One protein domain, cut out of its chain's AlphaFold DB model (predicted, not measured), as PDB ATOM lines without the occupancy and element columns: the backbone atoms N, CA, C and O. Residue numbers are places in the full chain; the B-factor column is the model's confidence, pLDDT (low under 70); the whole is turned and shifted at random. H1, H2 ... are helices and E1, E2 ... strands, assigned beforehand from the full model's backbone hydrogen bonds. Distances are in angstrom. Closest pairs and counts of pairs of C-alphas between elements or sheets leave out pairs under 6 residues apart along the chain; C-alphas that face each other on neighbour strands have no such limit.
ATOM      1  N   LEU A  18      83.681  -5.240 365.376       84.00
ATOM      2  CA  LEU A  18      83.367  -6.327 364.447       84.00
ATOM      3  C   LEU A  18      82.991  -5.796 363.061       84.00
ATOM      4  O   LEU A  18      83.400  -6.396 362.074       84.00
ATOM      5  N   GLU A  19      82.297  -4.653 362.971       85.31
ATOM      6  CA  GLU A  19      81.960  -4.056 361.672       85.31
ATOM      7  C   GLU A  19      83.183  -3.573 360.875       85.31
ATOM      8  O   GLU A  19      83.131  -3.523 359.649       85.31
ATOM      9  N   ASN A  20      84.294  -3.265 361.555       83.06
ATOM     10  CA  ASN A  20      85.559  -2.849 360.936       83.06
ATOM     11  C   ASN A  20      86.628  -3.953 360.946       83.06
ATOM     12  O   ASN A  20      87.772  -3.720 360.550       83.06
ATOM     13  N   SER A  21      86.278  -5.153 361.407       82.44
ATOM     14  CA  SER A  21      87.168  -6.308 361.405       82.44
ATOM     15  C   SER A  21      86.937  -7.141 360.150       82.44
ATOM     16  O   SER A  21      85.807  -7.354 359.718       82.44
ATOM     17  N   ARG A  22      88.018  -7.668 359.575       70.94
ATOM     18  CA  ARG A  22      87.953  -8.664 358.502       70.94
ATOM     19  C   ARG A  22      88.699  -9.909 358.946       70.94
ATOM     20  O   ARG A  22      89.837  -9.814 359.399       70.94
ATOM     21  N   VAL A  23      88.085 -11.071 358.758       69.38
ATOM     22  CA  VAL A  23      88.791 -12.346 358.897       69.38
ATOM     23  C   VAL A  23      89.809 -12.436 357.761       69.38
ATOM     24  O   VAL A  23      89.447 -12.480 356.587       69.38
ATOM     25  N   VAL A  24      91.096 -12.402 358.099       63.00
ATOM     26  CA  VAL A  24      92.175 -12.650 357.141       63.00
ATOM     27  C   VAL A  24      92.564 -14.114 357.267       63.00
ATOM     28  O   VAL A  24      93.319 -14.489 358.160       63.00
ATOM     29  N   LEU A  25      92.035 -14.942 356.369       61.41
ATOM     30  CA  LEU A  25      92.527 -16.300 356.174       61.41
ATOM     31  C   LEU A  25      93.868 -16.176 355.447       61.41
ATOM     32  O   LEU A  25      93.920 -15.996 354.234       61.41
ATOM     33  N   THR A  26      94.964 -16.177 356.201       65.12
ATOM     34  CA  THR A  26      96.327 -15.989 355.672       65.12
ATOM     35  C   THR A  26      96.743 -17.058 354.655       65.12
ATOM     36  O   THR A  26      97.724 -16.852 353.952       65.12
ATOM     37  N   HIS A  27      95.976 -18.145 354.531       72.62
ATOM     38  CA  HIS A  27      95.988 -19.038 353.376       72.62
ATOM     39  C   HIS A  27      94.539 -19.237 352.907       72.62
ATOM     40  O   HIS A  27      93.774 -19.895 353.617       72.62
ATOM     41  N   PRO A  28      94.117 -18.645 351.774       84.00
ATOM     42  CA  PRO A  28      92.789 -18.904 351.239       84.00
ATOM     43  C   PRO A  28      92.688 -20.382 350.863       84.00
ATOM     44  O   PRO A  28      93.586 -20.926 350.223       84.00
ATOM     45  N   ILE A  29      91.593 -21.020 351.268       88.19
ATOM     46  CA  ILE A  29      91.307 -22.409 350.912       88.19
ATOM     47  C   ILE A  29      90.630 -22.400 349.541       88.19
ATOM     48  O   ILE A  29      89.532 -21.855 349.388       88.19
ATOM     49  N   LEU A  30      91.296 -22.985 348.545       91.94
ATOM     50  CA  LEU A  30      90.713 -23.331 347.253       91.94
ATOM     51  C   LEU A  30      90.347 -24.813 347.302       91.94
ATOM     52  O   LEU A  30      91.198 -25.681 347.106       91.94
ATOM     53  N   PHE A  31      89.080 -25.099 347.577       93.06
ATOM     54  CA  PHE A  31      88.598 -26.470 347.644       93.06
ATOM     55  C   PHE A  31      88.321 -26.993 346.236       93.06
ATOM     56  O   PHE A  31      87.494 -26.439 345.505       93.06
ATOM     57  N   LEU A  32      89.085 -28.012 345.830       94.56
ATOM     58  CA  LEU A  32      89.108 -28.509 344.456       94.56
ATOM     59  C   LEU A  32      88.513 -29.921 344.355       94.56
ATOM     60  O   LEU A  32      89.156 -30.934 344.645       94.56
ATOM     61  N   CYS A  33      87.290 -29.965 343.846       93.94
ATOM     62  CA  CYS A  33      86.489 -31.161 343.615       93.94
ATOM     63  C   CYS A  33      86.666 -31.694 342.181       93.94
ATOM     64  O   CYS A  33      86.901 -30.924 341.241       93.94
ATOM     65  N   GLY A  34      86.550 -33.012 341.979       93.81
ATOM     66  CA  GLY A  34      86.695 -33.626 340.653       93.81
ATOM     67  C   GLY A  34      87.166 -35.083 340.661       93.81
ATOM     68  O   GLY A  34      86.915 -35.840 341.592       93.81
ATOM     69  N   GLY A  35      87.836 -35.501 339.585       91.88
ATOM     70  CA  GLY A  35      88.364 -36.860 339.420       91.88
ATOM     71  C   GLY A  35      89.658 -37.104 340.203       91.88
ATOM     72  O   GLY A  35      90.294 -36.174 340.679       91.88
ATOM     73  N   GLN A  36      90.084 -38.354 340.368       90.06
ATOM     74  CA  GLN A  36      91.230 -38.714 341.219       90.06
ATOM     75  C   GLN A  36      92.523 -37.945 340.876       90.06
ATOM     76  O   GLN A  36      92.882 -37.814 339.706       90.06
ATOM     77  N   VAL A  37      93.253 -37.492 341.899       88.44
ATOM     78  CA  VAL A  37      94.625 -36.978 341.761       88.44
ATOM     79  C   VAL A  37      95.592 -38.086 342.173       88.44
ATOM     80  O   VAL A  37      95.687 -38.430 343.346       88.44
ATOM     81  N   ASP A  38      96.297 -38.676 341.205       86.38
ATOM     82  CA  ASP A  38      97.318 -39.694 341.471       86.38
ATOM     83  C   ASP A  38      98.722 -39.145 341.211       86.38
ATOM     84  O   ASP A  38      99.187 -39.078 340.074       86.38
ATOM     85  N   VAL A  39      99.414 -38.787 342.292       80.19
ATOM     86  CA  VAL A  39     100.792 -38.270 342.255       80.19
ATOM     87  C   VAL A  39     101.829 -39.315 341.834       80.19
ATOM     88  O   VAL A  39     102.957 -38.953 341.506       80.19
ATOM     89  N   LYS A  40     101.484 -40.609 341.861       84.88
ATOM     90  CA  LYS A  40     102.383 -41.697 341.445       84.88
ATOM     91  C   LYS A  40     102.282 -41.978 339.950       84.88
ATOM     92  O   LYS A  40     103.192 -42.585 339.387       84.88
ATOM     93  N   SER A  41     101.188 -41.562 339.315       86.31
ATOM     94  CA  SER A  41     101.001 -41.751 337.884       86.31
ATOM     95  C   SER A  41     101.870 -40.763 337.093       86.31
ATOM     96  O   SER A  41     101.850 -39.564 337.376       86.31
ATOM     97  N   PRO A  42     102.606 -41.214 336.059       83.56
ATOM     98  CA  PRO A  42     103.396 -40.325 335.206       83.56
ATOM     99  C   PRO A  42     102.527 -39.411 334.330       83.56
ATOM    100  O   PRO A  42     103.016 -38.410 333.806       83.56
ATOM    101  N   VAL A  43     101.249 -39.758 334.149       89.94
ATOM    102  CA  VAL A  43     100.274 -38.991 333.368       89.94
ATOM    103  C   VAL A  43      99.033 -38.755 334.229       89.94
ATOM    104  O   VAL A  43      98.562 -39.700 334.870       89.94
ATOM    105  N   PRO A  44      98.471 -37.534 334.249       91.81
ATOM    106  CA  PRO A  44      97.232 -37.277 334.966       91.81
ATOM    107  C   PRO A  44      96.096 -38.193 334.504       91.81
ATOM    108  O   PRO A  44      95.851 -38.339 333.309       91.81
ATOM    109  N   THR A  45      95.392 -38.791 335.463       92.69
ATOM    110  CA  THR A  45      94.267 -39.710 335.223       92.69
ATOM    111  C   THR A  45      92.910 -39.002 335.180       92.69
ATOM    112  O   THR A  45      91.900 -39.626 334.865       92.69
ATOM    113  N   SER A  46      92.886 -37.703 335.483       95.12
ATOM    114  CA  SER A  46      91.701 -36.844 335.495       95.12
ATOM    115  C   SER A  46      92.058 -35.421 335.059       95.12
ATOM    116  O   SER A  46      93.226 -35.014 335.094       95.12
ATOM    117  N   VAL A  47      91.050 -34.644 334.674       95.88
ATOM    118  CA  VAL A  47      91.161 -33.211 334.393       95.88
ATOM    119  C   VAL A  47      91.573 -32.458 335.661       95.88
ATOM    120  O   VAL A  47      92.457 -31.604 335.575       95.88
ATOM    121  N   ARG A  48      91.040 -32.812 336.844       95.44
ATOM    122  CA  ARG A  48      91.514 -32.275 338.136       95.44
ATOM    123  C   ARG A  48      93.000 -32.536 338.342       95.44
ATOM    124  O   ARG A  48      93.750 -31.606 338.628       95.44
ATOM    125  N   GLY A  49      93.446 -33.770 338.126       94.44
ATOM    126  CA  GLY A  49      94.858 -34.138 338.205       94.44
ATOM    127  C   GLY A  49      95.720 -33.363 337.208       94.44
ATOM    128  O   GLY A  49      96.817 -32.926 337.552       94.44
ATOM    129  N   ALA A  50      95.222 -33.140 335.987       94.88
ATOM    130  CA  ALA A  50      95.936 -32.383 334.964       94.88
ATOM    131  C   ALA A  50      96.078 -30.905 335.345       94.88
ATOM    132  O   ALA A  50      97.155 -30.332 335.167       94.88
ATOM    133  N   LEU A  51      95.027 -30.308 335.915       94.75
ATOM    134  CA  LEU A  51      95.050 -28.943 336.433       94.75
ATOM    135  C   LEU A  51      96.069 -28.799 337.569       94.75
ATOM    136  O   LEU A  51      96.930 -27.924 337.500       94.75
ATOM    137  N   VAL A  52      96.017 -29.683 338.571       93.44
ATOM    138  CA  VAL A  52      96.959 -29.685 339.703       93.44
ATOM    139  C   VAL A  52      98.400 -29.820 339.202       93.44
ATOM    140  O   VAL A  52      99.254 -28.990 339.522       93.44
ATOM    141  N   ALA A  53      98.669 -30.805 338.340       92.69
ATOM    142  CA  ALA A  53      99.995 -31.019 337.764       92.69
ATOM    143  C   ALA A  53     100.495 -29.795 336.978       92.69
ATOM    144  O   ALA A  53     101.665 -29.416 337.090       92.69
ATOM    145  N   TYR A  54      99.617 -29.152 336.204       94.06
ATOM    146  CA  TYR A  54      99.947 -27.940 335.462       94.06
ATOM    147  C   TYR A  54     100.287 -26.768 336.390       94.06
ATOM    148  O   TYR A  54     101.312 -26.120 336.184       94.06
ATOM    149  N   LEU A  55      99.477 -26.514 337.423       93.69
ATOM    150  CA  LEU A  55      99.689 -25.405 338.360       93.69
ATOM    151  C   LEU A  55     101.007 -25.550 339.130       93.69
ATOM    152  O   LEU A  55     101.765 -24.580 339.220       93.69
ATOM    153  N   HIS A  56     101.337 -26.764 339.590       91.06
ATOM    154  CA  HIS A  56     102.635 -27.041 340.211       91.06
ATOM    155  C   HIS A  56     103.794 -26.860 339.225       91.06
ATOM    156  O   HIS A  56     104.785 -26.202 339.548       91.06
ATOM    157  N   LYS A  57     103.675 -27.385 337.996       92.06
ATOM    158  CA  LYS A  57     104.707 -27.223 336.956       92.06
ATOM    159  C   LYS A  57     104.936 -25.752 336.601       92.06
ATOM    160  O   LYS A  57     106.076 -25.344 336.391       92.06
ATOM    161  N   ALA A  58     103.866 -24.962 336.555       95.38
ATOM    162  CA  ALA A  58     103.907 -23.529 336.301       95.38
ATOM    163  C   ALA A  58     104.409 -22.707 337.504       95.38
ATOM    164  O   ALA A  58     104.582 -21.498 337.363       95.38
ATOM    165  N   ARG A  59     104.648 -23.334 338.669       92.12
ATOM    166  CA  ARG A  59     104.979 -22.664 339.941       92.12
ATOM    167  C   ARG A  59     103.968 -21.568 340.291       92.12
ATOM    168  O   ARG A  59     104.330 -20.477 340.729       92.12
ATOM    169  N   CYS A  60     102.692 -21.844 340.035       91.06
ATOM    170  CA  CYS A  60     101.621 -20.925 340.375       91.06
ATOM    171  C   CYS A  60     101.415 -20.931 341.894       91.06
ATOM    172  O   CYS A  60     101.188 -21.991 342.465       91.06
ATOM    173  N   HIS A  61     101.428 -19.756 342.527       87.69
ATOM    174  CA  HIS A  61     101.178 -19.614 343.969       87.69
ATOM    175  C   HIS A  61      99.811 -20.170 344.403       87.69
ATOM    176  O   HIS A  61      99.647 -20.576 345.544       87.69
ATOM    177  N   LEU A  62      98.833 -20.229 343.490       86.06
ATOM    178  CA  LEU A  62      97.527 -20.832 343.766       86.06
ATOM    179  C   LEU A  62      97.615 -22.330 344.054       86.06
ATOM    180  O   LEU A  62      96.724 -22.849 344.714       86.06
ATOM    181  N   ALA A  63      98.657 -23.023 343.576       89.94
ATOM    182  CA  ALA A  63      98.840 -24.446 343.851       89.94
ATOM    183  C   ALA A  63      98.961 -24.720 345.360       89.94
ATOM    184  O   ALA A  63      98.453 -25.732 345.828       89.94
ATOM    185  N   ASP A  64      99.549 -23.788 346.116       88.88
ATOM    186  CA  ASP A  64      99.734 -23.901 347.568       88.88
ATOM    187  C   ASP A  64      98.432 -23.649 348.354       88.88
ATOM    188  O   ASP A  64      98.340 -23.961 349.538       88.88
ATOM    189  N   SER A  65      97.418 -23.084 347.694       90.38
ATOM    190  CA  SER A  65      96.082 -22.847 348.249       90.38
ATOM    191  C   SER A  65      95.101 -23.982 347.954       90.38
ATOM    192  O   SER A  65      93.986 -23.963 348.473       90.38
ATOM    193  N   ILE A  66      95.478 -24.956 347.116       92.62
ATOM    194  CA  ILE A  66      94.609 -26.086 346.773       92.62
ATOM    195  C   ILE A  66      94.470 -26.998 347.983       92.62
ATOM    196  O   ILE A  66      95.448 -27.409 348.596       92.62
ATOM    197  N   THR A  67      93.229 -27.333 348.297       91.44
ATOM    198  CA  THR A  67      92.871 -28.302 349.323       91.44
ATOM    199  C   THR A  67      92.003 -29.376 348.682       91.44
ATOM    200  O   THR A  67      90.989 -29.058 348.050       91.44
ATOM    201  N   LEU A  68      92.410 -30.639 348.807       90.31
ATOM    202  CA  LEU A  68      91.646 -31.793 348.339       90.31
ATOM    203  C   LEU A  68      90.951 -32.456 349.533       90.31
ATOM    204  O   LEU A  68      91.513 -32.513 350.627       90.31
ATOM    205  N   ALA A  69      89.745 -32.994 349.342       82.56
ATOM    206  CA  ALA A  69      89.053 -33.723 350.411       82.56
ATOM    207  C   ALA A  69      89.881 -34.933 350.877       82.56
ATOM    208  O   ALA A  69      89.925 -35.266 352.060       82.56
ATOM    209  N   GLU A  70      90.607 -35.547 349.943       81.38
ATOM    210  CA  GLU A  70      91.469 -36.703 350.165       81.38
ATOM    211  C   GLU A  70      92.710 -36.408 351.031       81.38
ATOM    212  O   GLU A  70      93.323 -37.346 351.552       81.38
ATOM    213  N   ASP A  71      93.076 -35.135 351.222       82.25
ATOM    214  CA  ASP A  71      94.175 -34.745 352.116       82.25
ATOM    215  C   ASP A  71      93.807 -34.963 353.596       82.25
ATOM    216  O   ASP A  71      94.681 -35.187 354.438       82.25
ATOM    217  N   PHE A  72      92.510 -35.000 353.917       79.44
ATOM    218  CA  PHE A  72      91.989 -35.208 355.266       79.44
ATOM    219  C   PHE A  72      91.725 -36.689 355.529       79.44
ATOM    220  O   PHE A  72      90.591 -37.123 355.663       79.44
ATOM    221  N   LYS A  73      92.777 -37.503 355.624       68.94
ATOM    222  CA  LYS A  73      92.646 -38.969 355.786       68.94
ATOM    223  C   LYS A  73      91.870 -39.406 357.037       68.94
ATOM    224  O   LYS A  73      91.304 -40.496 357.044       68.94
ATOM    225  N   ASP A  74      91.802 -38.533 358.040       68.56
ATOM    226  CA  ASP A  74      91.271 -38.822 359.370       68.56
ATOM    227  C   ASP A  74      89.952 -38.095 359.684       68.56
ATOM    228  O   ASP A  74      89.557 -38.029 360.847       68.56
ATOM    229  N   TRP A  75      89.221 -37.589 358.679       66.50
ATOM    230  CA  TRP A  75      87.941 -36.887 358.904       66.50
ATOM    231  C   TRP A  75      86.913 -37.721 359.700       66.50
ATOM    232  O   TRP A  75      86.018 -37.163 360.335       66.50
ATOM    233  N   ILE A  76      87.061 -39.054 359.711       62.34
ATOM    234  CA  ILE A  76      86.196 -39.998 360.433       62.34
ATOM    235  C   ILE A  76      86.753 -40.462 361.792       62.34
ATOM    236  O   ILE A  76      86.005 -41.018 362.595       62.34
ATOM    237  N   HIS A  77      88.050 -40.271 362.068       60.69
ATOM    238  CA  HIS A  77      88.752 -40.985 363.147       60.69
ATOM    239  C   HIS A  77      88.271 -40.613 364.560       60.69
ATOM    240  O   HIS A  77      88.260 -41.478 365.435       60.69
ATOM    241  N   ASP A  78      87.783 -39.388 364.758       60.00
ATOM    242  CA  ASP A  78      87.229 -38.922 366.040       60.00
ATOM    243  C   ASP A  78      85.687 -38.956 366.092       60.00
ATOM    244  O   ASP A  78      85.083 -38.431 367.026       60.00
ATOM    245  N   ALA A  79      85.022 -39.537 365.081       60.66
ATOM    246  CA  ALA A  79      83.560 -39.522 364.920       60.66
ATOM    247  C   ALA A  79      82.920 -38.113 364.953       60.66
ATOM    248  O   ALA A  79      81.716 -37.979 365.182       60.66
ATOM    249  N   VAL A  80      83.712 -37.059 364.710       70.00
ATOM    250  CA  VAL A  80      83.234 -35.666 364.640       70.00
ATOM    251  C   VAL A  80      82.245 -35.504 363.486       70.00
ATOM    252  O   VAL A  80      81.211 -34.854 363.640       70.00
ATOM    253  N   TYR A  81      82.516 -36.167 362.360       76.50
ATOM    254  CA  TYR A  81      81.648 -36.183 361.189       76.50
ATOM    255  C   TYR A  81      80.889 -37.503 361.065       76.50
ATOM    256  O   TYR A  81      81.462 -38.588 361.145       76.50
ATOM    257  N   LYS A  82      79.572 -37.397 360.853       77.75
ATOM    258  CA  LYS A  82      78.667 -38.548 360.692       77.75
ATOM    259  C   LYS A  82      78.782 -39.200 359.317       77.75
ATOM    260  O   LYS A  82      78.513 -40.392 359.186       77.75
ATOM    261  N   ASP A  83      79.151 -38.417 358.311       82.50
ATOM    262  CA  ASP A  83      79.312 -38.845 356.931       82.50
ATOM    263  C   ASP A  83      80.231 -37.875 356.170       82.50
ATOM    264  O   ASP A  83      80.504 -36.760 356.623       82.50
ATOM    265  N   LEU A  84      80.719 -38.332 355.013       80.62
ATOM    266  CA  LEU A  84      81.619 -37.572 354.145       80.62
ATOM    267  C   LEU A  84      80.961 -36.288 353.612       80.62
ATOM    268  O   LEU A  84      81.635 -35.274 353.484       80.62
ATOM    269  N   LEU A  85      79.644 -36.301 353.369       81.88
ATOM    270  CA  LEU A  85      78.918 -35.144 352.835       81.88
ATOM    271  C   LEU A  85      78.871 -33.993 353.847       81.88
ATOM    272  O   LEU A  85      78.957 -32.831 353.458       81.88
ATOM    273  N   ALA A  86      78.742 -34.295 355.140       83.06
ATOM    274  CA  ALA A  86      78.810 -33.303 356.207       83.06
ATOM    275  C   ALA A  86      80.202 -32.656 356.280       83.06
ATOM    276  O   ALA A  86      80.303 -31.436 356.375       83.06
ATOM    277  N   PHE A  87      81.261 -33.461 356.163       85.56
ATOM    278  CA  PHE A  87      82.634 -32.960 356.104       85.56
ATOM    279  C   PHE A  87      82.868 -32.068 354.872       85.56
ATOM    280  O   PHE A  87      83.323 -30.931 355.007       85.56
ATOM    281  N   GLU A  88      82.503 -32.549 353.681       85.25
ATOM    282  CA  GLU A  88      82.640 -31.815 352.414       85.25
ATOM    283  C   GLU A  88      81.810 -30.523 352.401       85.25
ATOM    284  O   GLU A  88      82.236 -29.509 351.848       85.25
ATOM    285  N   SER A  89      80.643 -30.523 353.051       84.31
ATOM    286  CA  SER A  89      79.835 -29.322 353.253       84.31
ATOM    287  C   SER A  89      80.555 -28.305 354.141       84.31
ATOM    288  O   SER A  89      80.623 -27.133 353.782       84.31
ATOM    289  N   ASP A  90      81.105 -28.706 355.285       85.75
ATOM    290  CA  ASP A  90      81.762 -27.777 356.214       85.75
ATOM    291  C   ASP A  90      83.038 -27.164 355.627       85.75
ATOM    292  O   ASP A  90      83.241 -25.950 355.715       85.75
ATOM    293  N   ILE A  91      83.877 -27.972 354.969       85.75
ATOM    294  CA  ILE A  91      85.084 -27.453 354.318       85.75
ATOM    295  C   ILE A  91      84.734 -26.489 353.178       85.75
ATOM    296  O   ILE A  91      85.378 -25.449 353.030       85.75
ATOM    297  N   ALA A  92      83.666 -26.766 352.425       86.44
ATOM    298  CA  ALA A  92      83.144 -25.857 351.412       86.44
ATOM    299  C   ALA A  92      82.709 -24.506 352.009       86.44
ATOM    300  O   ALA A  92      82.985 -23.469 351.409       86.44
ATOM    301  N   HIS A  93      82.109 -24.481 353.206       84.69
ATOM    302  CA  HIS A  93      81.706 -23.230 353.869       84.69
ATOM    303  C   HIS A  93      82.886 -22.360 354.318       84.69
ATOM    304  O   HIS A  93      82.774 -21.136 354.316       84.69
ATOM    305  N   ILE A  94      84.014 -22.960 354.710       84.50
ATOM    306  CA  ILE A  94      85.222 -22.204 355.092       84.50
ATOM    307  C   ILE A  94      86.140 -21.909 353.898       84.50
ATOM    308  O   ILE A  94      87.159 -21.226 354.046       84.50
ATOM    309  N   SER A  95      85.798 -22.422 352.715       87.25
ATOM    310  CA  SER A  95      86.571 -22.224 351.496       87.25
ATOM    311  C   SER A  95      86.391 -20.821 350.943       87.25
ATOM    312  O   SER A  95      85.287 -20.295 350.861       87.25
ATOM    313  N   SER A  96      87.492 -20.212 350.504       88.19
ATOM    314  CA  SER A  96      87.450 -18.924 349.802       88.19
ATOM    315  C   SER A  96      86.938 -19.077 348.370       88.19
ATOM    316  O   SER A  96      86.357 -18.150 347.810       88.19
ATOM    317  N   LEU A  97      87.176 -20.245 347.768       88.69
ATOM    318  CA  LEU A  97      86.693 -20.608 346.445       88.69
ATOM    319  C   LEU A  97      86.480 -22.120 346.381       88.69
ATOM    320  O   LEU A  97      87.361 -22.886 346.765       88.69
ATOM    321  N   ILE A  98      85.342 -22.532 345.832       91.56
ATOM    322  CA  ILE A  98      85.066 -23.928 345.492       91.56
ATOM    323  C   ILE A  98      85.147 -24.055 343.972       91.56
ATOM    324  O   ILE A  98      84.444 -23.349 343.246       91.56
ATOM    325  N   VAL A  99      85.996 -24.957 343.486       93.75
ATOM    326  CA  VAL A  99      86.099 -25.297 342.064       93.75
ATOM    327  C   VAL A  99      85.690 -26.749 341.890       93.75
ATOM    328  O   VAL A  99      86.290 -27.639 342.484       93.75
ATOM    329  N   ILE A 100      84.689 -26.992 341.045       94.50
ATOM    330  CA  ILE A 100      84.186 -28.338 340.765       94.50
ATOM    331  C   ILE A 100      84.407 -28.647 339.293       94.50
ATOM    332  O   ILE A 100      83.854 -27.986 338.413       94.50
ATOM    333  N   ILE A 101      85.194 -29.683 339.027       96.25
ATOM    334  CA  ILE A 101      85.378 -30.213 337.681       96.25
ATOM    335  C   ILE A 101      84.380 -31.355 337.499       96.25
ATOM    336  O   ILE A 101      84.512 -32.412 338.112       96.25
ATOM    337  N   LEU A 102      83.365 -31.138 336.661       95.81
ATOM    338  CA  LEU A 102      82.266 -32.084 336.428       95.81
ATOM    339  C   LEU A 102      82.702 -33.257 335.538       95.81
ATOM    340  O   LEU A 102      82.275 -33.386 334.394       95.81
ATOM    341  N   GLU A 103      83.582 -34.101 336.065       94.75
ATOM    342  CA  GLU A 103      84.181 -35.233 335.346       94.75
ATOM    343  C   GLU A 103      83.889 -36.599 335.984       94.75
ATOM    344  O   GLU A 103      84.278 -37.632 335.443       94.75
ATOM    345  N   SER A 104      83.205 -36.626 337.132       92.06
ATOM    346  CA  SER A 104      82.880 -37.853 337.862       92.06
ATOM    347  C   SER A 104      81.463 -37.809 338.455       92.06
ATOM    348  O   SER A 104      80.905 -36.724 338.653       92.06
ATOM    349  N   PRO A 105      80.862 -38.971 338.785       92.31
ATOM    350  CA  PRO A 105      79.597 -39.014 339.520       92.31
ATOM    351  C   PRO A 105      79.656 -38.286 340.872       92.31
ATOM    352  O   PRO A 105      78.678 -37.649 341.254       92.31
ATOM    353  N   GLY A 106      80.803 -38.344 341.563       89.06
ATOM    354  CA  GLY A 106      81.040 -37.605 342.809       89.06
ATOM    355  C   GLY A 106      80.939 -36.095 342.602       89.06
ATOM    356  O   GLY A 106      80.145 -35.449 343.273       89.06
ATOM    357  N   ALA A 107      81.602 -35.563 341.570       91.19
ATOM    358  CA  ALA A 107      81.559 -34.136 341.236       91.19
ATOM    359  C   ALA A 107      80.145 -33.616 340.928       91.19
ATOM    360  O   ALA A 107      79.798 -32.479 341.251       91.19
ATOM    361  N   LEU A 108      79.297 -34.450 340.318       92.12
ATOM    362  CA  LEU A 108      77.887 -34.119 340.098       92.12
ATOM    363  C   LEU A 108      77.081 -34.114 341.407       92.12
ATOM    364  O   LEU A 108      76.201 -33.267 341.574       92.12
ATOM    365  N   ALA A 109      77.375 -35.031 342.331       89.12
ATOM    366  CA  ALA A 109      76.749 -35.062 343.650       89.12
ATOM    367  C   ALA A 109      77.161 -33.846 344.500       89.12
ATOM    368  O   ALA A 109      76.290 -33.182 345.064       89.12
ATOM    369  N   GLU A 110      78.453 -33.508 344.517       88.62
ATOM    370  CA  GLU A 110      79.013 -32.319 345.175       88.62
ATOM    371  C   GLU A 110      78.381 -31.030 344.627       88.62
ATOM    372  O   GLU A 110      77.913 -30.187 345.394       88.62
ATOM    373  N   LEU A 111      78.253 -30.896 343.297       90.69
ATOM    374  CA  LEU A 111      77.534 -29.774 342.682       90.69
ATOM    375  C   LEU A 111      76.096 -29.669 343.210       90.69
ATOM    376  O   LEU A 111      75.644 -28.583 343.578       90.69
ATOM    377  N   GLY A 112      75.371 -30.791 343.254       89.00
ATOM    378  CA  GLY A 112      74.011 -30.837 343.789       89.00
ATOM    379  C   GLY A 112      73.940 -30.401 345.256       89.00
ATOM    380  O   GLY A 112      73.045 -29.635 345.626       89.00
ATOM    381  N   LEU A 113      74.898 -30.840 346.074       85.50
ATOM    382  CA  LEU A 113      75.014 -30.482 347.487       85.50
ATOM    383  C   LEU A 113      75.235 -28.976 347.670       85.50
ATOM    384  O   LEU A 113      74.463 -28.318 348.374       85.50
ATOM    385  N   PHE A 114      76.234 -28.408 346.993       85.00
ATOM    386  CA  PHE A 114      76.588 -26.997 347.160       85.00
ATOM    387  C   PHE A 114      75.510 -26.061 346.600       85.00
ATOM    388  O   PHE A 114      75.203 -25.039 347.209       85.00
ATOM    389  N   VAL A 115      74.850 -26.427 345.493       84.19
ATOM    390  CA  VAL A 115      73.739 -25.634 344.933       84.19
ATOM    391  C   VAL A 115      72.487 -25.692 345.817       84.19
ATOM    392  O   VAL A 115      71.743 -24.710 345.890       84.19
ATOM    393  N   LYS A 116      72.235 -26.814 346.503       78.62
ATOM    394  CA  LYS A 116      71.119 -26.938 347.452       78.62
ATOM    395  C   LYS A 116      71.334 -26.071 348.697       78.62
ATOM    396  O   LYS A 116      70.376 -25.463 349.172       78.62
ATOM    397  N   ASN A 117      72.573 -25.932 349.170       66.50
ATOM    398  CA  ASN A 117      72.943 -25.121 350.341       66.50
ATOM    399  C   ASN A 117      73.068 -23.607 350.040       66.50
ATOM    400  O   ASN A 117      73.874 -22.888 350.632       66.50
ATOM    401  N   LYS A 118      72.213 -23.091 349.144       54.53
ATOM    402  CA  LYS A 118      72.209 -21.714 348.608       54.53
ATOM    403  C   LYS A 118      72.148 -20.576 349.641       54.53
ATOM    404  O   LYS A 118      72.376 -19.433 349.261       54.53
TER     405      LYS A 118
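What this domain is: This is residues 18 to 118 of the 124 residues of an uncharacterized protein of Proteobacteria bacterium (UniProt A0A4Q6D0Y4). Two short parallel strands, E1 and E2, run side by side through the middle, with H1 and H2 on one side of this small ribbon and H3 and H4 on the other; long loops bridge the parts, and the first printed residues, 18 to 24, stick out as a free tail. The loop of residues 66 to 83 pairs briefly with E1 at residues 66 to 67. The printed part has 101 residues, with four named helices and two named strands in the order E1, H1, H2, H3, E2, H4, and the sheet has the order E1, E2, all parallel. By its named elements it is mostly helix, but under half of the printed residues are in named elements. It is only just compact, close to loose, with a radius of gyration of the C-alphas of 14.9 A, and the C-alphas span 48 by 32 by 28 A along their three main axes.

How they stand to each other: The sheet joins E1, residues 30 to 33, to E2, residues 97 to 100, as parallel neighbours with 15 degrees between their directions. The C-alphas of Phe 31 and Ile 98, which face each other, are 4.9 A apart. N 31 and O 97 are within hydrogen-bond range at 2.9 A, as are N 99 and O 31, also at 2.9 A. Residues 30 to 31 of E1 also pair, parallel, with residues 66 to 67. H4, residues 105 to 116, comes closest to E2 where the C-alphas of Ile 100 and Ala 107 are 6.4 A apart. H3, residues 84 to 94, comes closest to E1 at the C-alphas of Phe 31 and Ala 92, 6.7 A apart. H3 and H4 only just touch, with 3 pairs of C-alphas within 8 A, and H4 does so with residues 113 to 114 alone. Their closest C-alphas are those of Ser 89 and Phe 114, 7.3 A apart, and their lines stand at a steep tilt of 54 degrees, the same way. H1, residues 47 to 57, touches H2, residues 61 to 65, with the C-alphas of Leu 55 and Ala 63 closest at 5.6 A. H1 and H2 are each apart from both H3 and H4. E1, H1 H2 H3, E2 form a strand-helix-strand unit, two parallel neighbour strands with helices between them along the chain. In H1, H3 and H4 every O i to N i+4 pair is within hydrogen-bond range; in H2 0 of 1 is, while 2 of 2 O i to N i+3 pairs are.

Where its parts are: E1 begins at C-alpha 30, (90.713, -23.331, 347.253), and measures 9.6 A from first to last C-alpha; E2 measures 9.9 A. H4, the longest helix by residues, measures 16.8 A and ends at C-alpha 116, (71.119, -26.938, 347.452). H3 measures 15.8 A and H1 measures 15.0 A, beginning at C-alpha 47, (91.161, -33.211, 334.393). H2 has five residues and measures 7.4 A.

The domain as a whole: The two C-alphas farthest apart, those of Glu 19 and Pro 42, are 49.8 A from each other. The printed part runs from residue 18 to 118 and has no cut. The links from E1 to H1, 13 residues, and from H2 to H3, 18 residues, are long; those from H1 to H2, H3 to E2 and E2 to H4 are tight. Residues 18 to 24 stand free. The mean pLDDT of the printed part is 84.9, and 13 residues are under 70: residues 23 to 26, 73 to 79, and 117 to 118.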